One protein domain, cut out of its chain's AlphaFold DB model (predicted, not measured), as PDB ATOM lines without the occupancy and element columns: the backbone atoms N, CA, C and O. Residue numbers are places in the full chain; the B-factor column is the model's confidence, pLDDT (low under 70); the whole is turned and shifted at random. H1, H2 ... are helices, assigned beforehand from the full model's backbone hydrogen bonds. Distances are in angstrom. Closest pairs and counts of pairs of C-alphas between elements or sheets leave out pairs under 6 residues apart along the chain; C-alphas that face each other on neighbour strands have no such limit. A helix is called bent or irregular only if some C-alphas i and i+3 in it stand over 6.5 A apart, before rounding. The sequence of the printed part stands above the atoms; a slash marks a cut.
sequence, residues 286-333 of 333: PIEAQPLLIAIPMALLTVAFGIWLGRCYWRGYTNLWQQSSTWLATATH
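This is residues 286 to 333 of the 333 residues of the protein "PMT_2 domain-containing protein" of Merismopedia sp. SIO2A8 (UniProt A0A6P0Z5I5). One long, nearly straight helix, H1, makes almost the whole length of a thin rod, and at its far end the chain folds back so that the short helix H2 packs on the last turns of H1. At the other end, residues 286 to 291 form an unnamed lead-in to H1. The printed part has 48 residues with two named helices, H1 then H2, and no named strand; the class is all helix. It is extended, with a radius of gyration of the C-alphas of 17.0 A and spans of 51 by 14 by 12 A.

The printed part begins at Pro 286, with its C-alpha at (215.005, 237.073, 335.920). H1 is residues 292 to 322, from C-alpha 292 at (216.804, 239.326, 346.560) to C-alpha 322 at (185.322, 213.963, 327.616), a length of 44.6 A. It is neither bent nor irregular, but only just: C-alphas 293 and 296 are 6.0 A apart. H2 is residues 327 to 330 and ends with C-alpha 330 at (194.008, 212.627, 324.611).

Residues 303 to 316 of H1 stand free. H1 touches H2 with residues 317 to 321 alone, and the closest C-alphas of the two, those of Trp 321 and Trp 327, are 5.0 A apart. The link from H1 to H2, of 4 residues, is tight. In H1, 26 of 27 pairs of O i and N i+4 are within hydrogen-bond range; H2 is too short for such a pair, and its one pair of O i and N i+3 is within range.

The two C-alphas farthest apart, those of Pro 291 and Ser 324, are 50.7 A from each other. The printed part has no cut and ends at His 333, the chain's last residue. The mean pLDDT of the printed part is 83.6, and residues 324 to 333 are under 70.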
ATOM      1  N   PRO A 286     213.641 236.903 335.432       85.88
ATOM      2  CA  PRO A 286     215.005 237.073 335.920       85.88
ATOM      3  C   PRO A 286     215.078 236.743 337.418       85.88
ATOM      4  O   PRO A 286     214.716 237.551 338.270       85.88
ATOM      5  N   ILE A 287     215.521 235.526 337.730       87.00
ATOM      6  CA  ILE A 287     215.704 235.034 339.105       87.00
ATOM      7  C   ILE A 287     217.196 234.858 339.406       87.00
ATOM      8  O   ILE A 287     217.657 235.178 340.500       87.00
ATOM      9  N   GLU A 288     217.961 234.373 338.428       85.75
ATOM     10  CA  GLU A 288     219.378 234.066 338.585       85.75
ATOM     11  C   GLU A 288     220.246 235.333 338.581       85.75
ATOM     12  O   GLU A 288     220.026 236.260 337.798       85.75
ATOM     13  N   ALA A 289     221.225 235.372 339.491       90.44
ATOM     14  CA  ALA A 289     222.141 236.498 339.693       90.44
ATOM     15  C   ALA A 289     221.453 237.866 339.919       90.44
ATOM     16  O   ALA A 289     222.050 238.912 339.668       90.44
ATOM     17  N   GLN A 290     220.208 237.875 340.410       93.69
ATOM     18  CA  GLN A 290     219.479 239.100 340.746       93.69
ATOM     19  C   GLN A 290     219.503 239.383 342.258       93.69
ATOM     20  O   GLN A 290     219.492 238.448 343.062       93.69
ATOM     21  N   PRO A 291     219.465 240.662 342.683       96.62
ATOM     22  CA  PRO A 291     219.234 241.021 344.081       96.62
ATOM     23  C   PRO A 291     217.959 240.369 344.633       96.62
ATOM     24  O   PRO A 291     216.962 240.260 343.919       96.62
ATOM     25  N   LEU A 292     217.945 240.013 345.924       95.69
ATOM     26  CA  LEU A 292     216.804 239.326 346.560       95.69
ATOM     27  C   LEU A 292     215.468 240.066 346.378       95.69
ATOM     28  O   LEU A 292     214.430 239.430 346.213       95.69
ATOM     29  N   LEU A 293     215.497 241.401 346.339       96.38
ATOM     30  CA  LEU A 293     214.318 242.243 346.106       96.38
ATOM     31  C   LEU A 293     213.673 242.041 344.724       96.38
ATOM     32  O   LEU A 293     212.486 242.306 344.578       96.38
ATOM     33  N   ILE A 294     214.431 241.573 343.728       93.94
ATOM     34  CA  ILE A 294     213.941 241.232 342.383       93.94
ATOM     35  C   ILE A 294     213.700 239.722 342.287       93.94
ATOM     36  O   ILE A 294     212.646 239.292 341.826       93.94
ATOM     37  N   ALA A 295     214.646 238.914 342.771       93.69
ATOM     38  CA  ALA A 295     214.583 237.462 342.653       93.69
ATOM     39  C   ALA A 295     213.347 236.866 343.349       93.69
ATOM     40  O   ALA A 295     212.667 236.025 342.767       93.69
ATOM     41  N   ILE A 296     213.012 237.328 344.562       94.50
ATOM     42  CA  ILE A 296     211.867 236.817 345.332       94.50
ATOM     43  C   ILE A 296     210.529 237.050 344.605       94.50
ATOM     44  O   ILE A 296     209.815 236.070 344.380       94.50
ATOM     45  N   PRO A 297     210.147 238.283 344.204       96.19
ATOM     46  CA  PRO A 297     208.878 238.487 343.507       96.19
ATOM     47  C   PRO A 297     208.836 237.780 342.147       96.19
ATOM     48  O   PRO A 297     207.795 237.229 341.799       96.19
ATOM     49  N   MET A 298     209.949 237.729 341.404       94.75
ATOM     50  CA  MET A 298     210.011 236.990 340.137       94.75
ATOM     51  C   MET A 298     209.824 235.483 340.341       94.75
ATOM     52  O   MET A 298     209.064 234.856 339.608       94.75
ATOM     53  N   ALA A 299     210.436 234.901 341.375       90.62
ATOM     54  CA  ALA A 299     210.246 233.495 341.716       90.62
ATOM     55  C   ALA A 299     208.792 233.193 342.112       90.62
ATOM     56  O   ALA A 299     208.209 232.224 341.624       90.62
ATOM     57  N   LEU A 300     208.174 234.044 342.939       93.44
ATOM     58  CA  LEU A 300     206.763 233.904 343.318       93.44
ATOM     59  C   LEU A 300     205.832 234.000 342.105       93.44
ATOM     60  O   LEU A 300     204.896 233.209 341.994       93.44
ATOM     61  N   LEU A 301     206.100 234.924 341.177       93.50
ATOM     62  CA  LEU A 301     205.349 235.054 339.927       93.50
ATOM     63  C   LEU A 301     205.493 233.814 339.042       93.50
ATOM     64  O   LEU A 301     204.485 233.315 338.545       93.50
ATOM     65  N   THR A 302     206.705 233.274 338.891       90.88
ATOM     66  CA  THR A 302     206.950 232.032 338.143       90.88
ATOM     67  C   THR A 302     206.176 230.858 338.743       90.88
ATOM     68  O   THR A 302     205.509 230.121 338.015       90.88
ATOM     69  N   VAL A 303     206.187 230.705 340.072       90.19
ATOM     70  CA  VAL A 303     205.441 229.645 340.773       90.19
ATOM     71  C   VAL A 303     203.929 229.834 340.610       90.19
ATOM     72  O   VAL A 303     203.225 228.889 340.255       90.19
ATOM     73  N   ALA A 304     203.419 231.051 340.820       93.56
ATOM     74  CA  ALA A 304     202.000 231.363 340.665       93.56
ATOM     75  C   ALA A 304     201.516 231.104 339.230       93.56
ATOM     76  O   ALA A 304     200.462 230.493 339.029       93.56
ATOM     77  N   PHE A 305     202.312 231.504 338.236       91.75
ATOM     78  CA  PHE A 305     202.056 231.212 336.831       91.75
ATOM     79  C   PHE A 305     202.075 229.706 336.559       91.75
ATOM     80  O   PHE A 305     201.168 229.205 335.902       91.75
ATOM     81  N   GLY A 306     203.043 228.965 337.107       90.75
ATOM     82  CA  GLY A 306     203.110 227.509 336.975       90.75
ATOM     83  C   GLY A 306     201.869 226.804 337.529       90.75
ATOM     84  O   GLY A 306     201.301 225.937 336.864       90.75
ATOM     85  N   ILE A 307     201.374 227.227 338.697       92.38
ATOM     86  CA  ILE A 307     200.127 226.706 339.284       92.38
ATOM     87  C   ILE A 307     198.926 227.034 338.390       92.38
ATOM     88  O   ILE A 307     198.074 226.176 338.142       92.38
ATOM     89  N   TRP A 308     198.837 228.271 337.897       94.62
ATOM     90  CA  TRP A 308     197.769 228.689 336.990       94.62
ATOM     91  C   TRP A 308     197.787 227.894 335.678       94.62
ATOM     92  O   TRP A 308     196.743 227.395 335.247       94.62
ATOM     93  N   LEU A 309     198.966 227.711 335.085       90.19
ATOM     94  CA  LEU A 309     199.165 226.944 333.861       90.19
ATOM     95  C   LEU A 309     198.783 225.477 334.072       90.19
ATOM     96  O   LEU A 309     198.025 224.927 333.276       90.19
ATOM     97  N   GLY A 310     199.217 224.870 335.180       90.69
ATOM     98  CA  GLY A 310     198.844 223.504 335.552       90.69
ATOM     99  C   GLY A 310     197.330 223.329 335.699       90.69
ATOM    100  O   GLY A 310     196.765 222.349 335.215       90.69
ATOM    101  N   ARG A 311     196.631 224.316 336.279       92.62
ATOM    102  CA  ARG A 311     195.158 224.315 336.357       92.62
ATOM    103  C   ARG A 311     194.494 224.428 334.988       92.62
ATOM    104  O   ARG A 311     193.489 223.757 334.750       92.62
ATOM    105  N   CYS A 312     195.023 225.271 334.104       89.88
ATOM    106  CA  CYS A 312     194.515 225.407 332.739       89.88
ATOM    107  C   CYS A 312     194.715 224.112 331.947       89.88
ATOM    108  O   CYS A 312     193.769 223.638 331.318       89.88
ATOM    109  N   TYR A 313     195.903 223.513 332.047       87.44
ATOM    110  CA  TYR A 313     196.222 222.224 331.445       87.44
ATOM    111  C   TYR A 313     195.274 221.133 331.940       87.44
ATOM    112  O   TYR A 313     194.641 220.470 331.128       87.44
ATOM    113  N   TRP A 314     195.092 221.004 333.260       89.19
ATOM    114  CA  TRP A 314     194.205 219.996 333.841       89.19
ATOM    115  C   TRP A 314     192.762 220.130 333.342       89.19
ATOM    116  O   TRP A 314     192.172 219.151 332.898       89.19
ATOM    117  N   ARG A 315     192.203 221.349 333.344       89.44
ATOM    118  CA  ARG A 315     190.847 221.611 332.826       89.44
ATOM    119  C   ARG A 315     190.729 221.311 331.331       89.44
ATOM    120  O   ARG A 315     189.741 220.726 330.894       89.44
ATOM    121  N   GLY A 316     191.726 221.725 330.549       85.00
ATOM    122  CA  GLY A 316     191.781 221.457 329.114       85.00
ATOM    123  C   GLY A 316     191.826 219.959 328.830       85.00
ATOM    124  O   GLY A 316     191.025 219.463 328.042       85.00
ATOM    125  N   TYR A 317     192.690 219.238 329.543       83.25
ATOM    126  CA  TYR A 317     192.815 217.789 329.464       83.25
ATOM    127  C   TYR A 317     191.498 217.088 329.797       83.25
ATOM    128  O   TYR A 317     191.022 216.293 328.995       83.25
ATOM    129  N   THR A 318     190.847 217.433 330.915       84.56
ATOM    130  CA  THR A 318     189.556 216.826 331.282       84.56
ATOM    131  C   THR A 318     188.473 217.072 330.232       84.56
ATOM    132  O   THR A 318     187.679 216.178 329.958       84.56
ATOM    133  N   ASN A 319     188.457 218.253 329.607       83.75
ATOM    134  CA  ASN A 319     187.484 218.575 328.564       83.75
ATOM    135  C   ASN A 319     187.754 217.799 327.270       83.75
ATOM    136  O   ASN A 319     186.826 217.248 326.682       83.75
ATOM    137  N   LEU A 320     189.015 217.740 326.834       80.19
ATOM    138  CA  LEU A 320     189.406 216.990 325.639       80.19
ATOM    139  C   LEU A 320     189.185 215.487 325.821       80.19
ATOM    140  O   LEU A 320     188.731 214.822 324.890       80.19
ATOM    141  N   TRP A 321     189.440 214.981 327.029       75.62
ATOM    142  CA  TRP A 321     189.154 213.606 327.408       75.62
ATOM    143  C   TRP A 321     187.664 213.297 327.316       75.62
ATOM    144  O   TRP A 321     187.297 212.227 326.876       75.62
ATOM    145  N   GLN A 322     186.769 214.214 327.686       80.12
ATOM    146  CA  GLN A 322     185.322 213.963 327.616       80.12
ATOM    147  C   GLN A 322     184.744 214.051 326.191       80.12
ATOM    148  O   GLN A 322     183.645 213.554 325.944       80.12
ATOM    149  N   GLN A 323     185.452 214.672 325.244       77.75
ATOM    150  CA  GLN A 323     184.978 214.860 323.872       77.75
ATOM    151  C   GLN A 323     185.293 213.652 322.987       77.75
ATOM    152  O   GLN A 323     186.448 213.291 322.784       77.75
ATOM    153  N   SER A 324     184.267 213.075 322.357       68.88
ATOM    154  CA  SER A 324     184.413 211.908 321.471       68.88
ATOM    155  C   SER A 324     185.340 212.149 320.272       68.88
ATOM    156  O   SER A 324     186.013 211.221 319.828       68.88
ATOM    157  N   SER A 325     185.420 213.386 319.773       67.50
ATOM    158  CA  SER A 325     186.271 213.769 318.640       67.50
ATOM    159  C   SER A 325     187.760 213.862 318.977       67.50
ATOM    160  O   SER A 325     188.587 213.688 318.088       67.50
ATOM    161  N   THR A 326     188.113 214.144 320.233       66.69
ATOM    162  CA  THR A 326     189.508 214.311 320.683       66.69
ATOM    163  C   THR A 326     189.969 213.209 321.625       66.69
ATOM    164  O   THR A 326     191.173 213.066 321.815       66.69
ATOM    165  N   TRP A 327     189.041 212.386 322.130       66.38
ATOM    166  CA  TRP A 327     189.295 211.272 323.045       66.38
ATOM    167  C   TRP A 327     190.510 210.448 322.627       66.38
ATOM    168  O   TRP A 327     191.369 210.169 323.448       66.38
ATOM    169  N   LEU A 328     190.601 210.056 321.351       63.59
ATOM    170  CA  LEU A 328     191.699 209.225 320.848       63.59
ATOM    171  C   LEU A 328     193.069 209.895 321.001       63.59
ATOM    172  O   LEU A 328     194.009 209.238 321.430       63.59
ATOM    173  N   ALA A 329     193.156 211.191 320.701       62.78
ATOM    174  CA  ALA A 329     194.395 211.953 320.815       62.78
ATOM    175  C   ALA A 329     194.773 212.237 322.279       62.78
ATOM    176  O   ALA A 329     195.956 212.342 322.596       62.78
ATOM    177  N   THR A 330     193.787 212.348 323.180       59.03
ATOM    178  CA  THR A 330     194.008 212.627 324.611       59.03
ATOM    179  C   THR A 330     194.043 211.409 325.518       59.03
ATOM    180  O   THR A 330     194.507 211.530 326.644       59.03
ATOM    181  N   ALA A 331     193.625 210.236 325.042       57.09
ATOM    182  CA  ALA A 331     193.729 208.960 325.754       57.09
ATOM    183  C   ALA A 331     195.174 208.434 325.886       57.09
ATOM    184  O   ALA A 331     195.378 207.267 326.203       57.09
ATOM    185  N   THR A 332     196.164 209.275 325.591       49.78
ATOM    186  CA  THR A 332     197.581 208.961 325.379       49.78
ATOM    187  C   THR A 332     198.424 208.853 326.659       49.78
ATOM    188  O   THR A 332     199.639 208.706 326.537       49.78
ATOM    189  N   HIS A 333     197.832 208.850 327.863       42.94
ATOM    190  CA  HIS A 333     198.561 208.644 329.126       42.94
ATOM    191  C   HIS A 333     197.810 207.789 330.144       42.94
ATOM    192  O   HIS A 333     196.603 208.045 330.365       42.94
TER     193      HIS A 333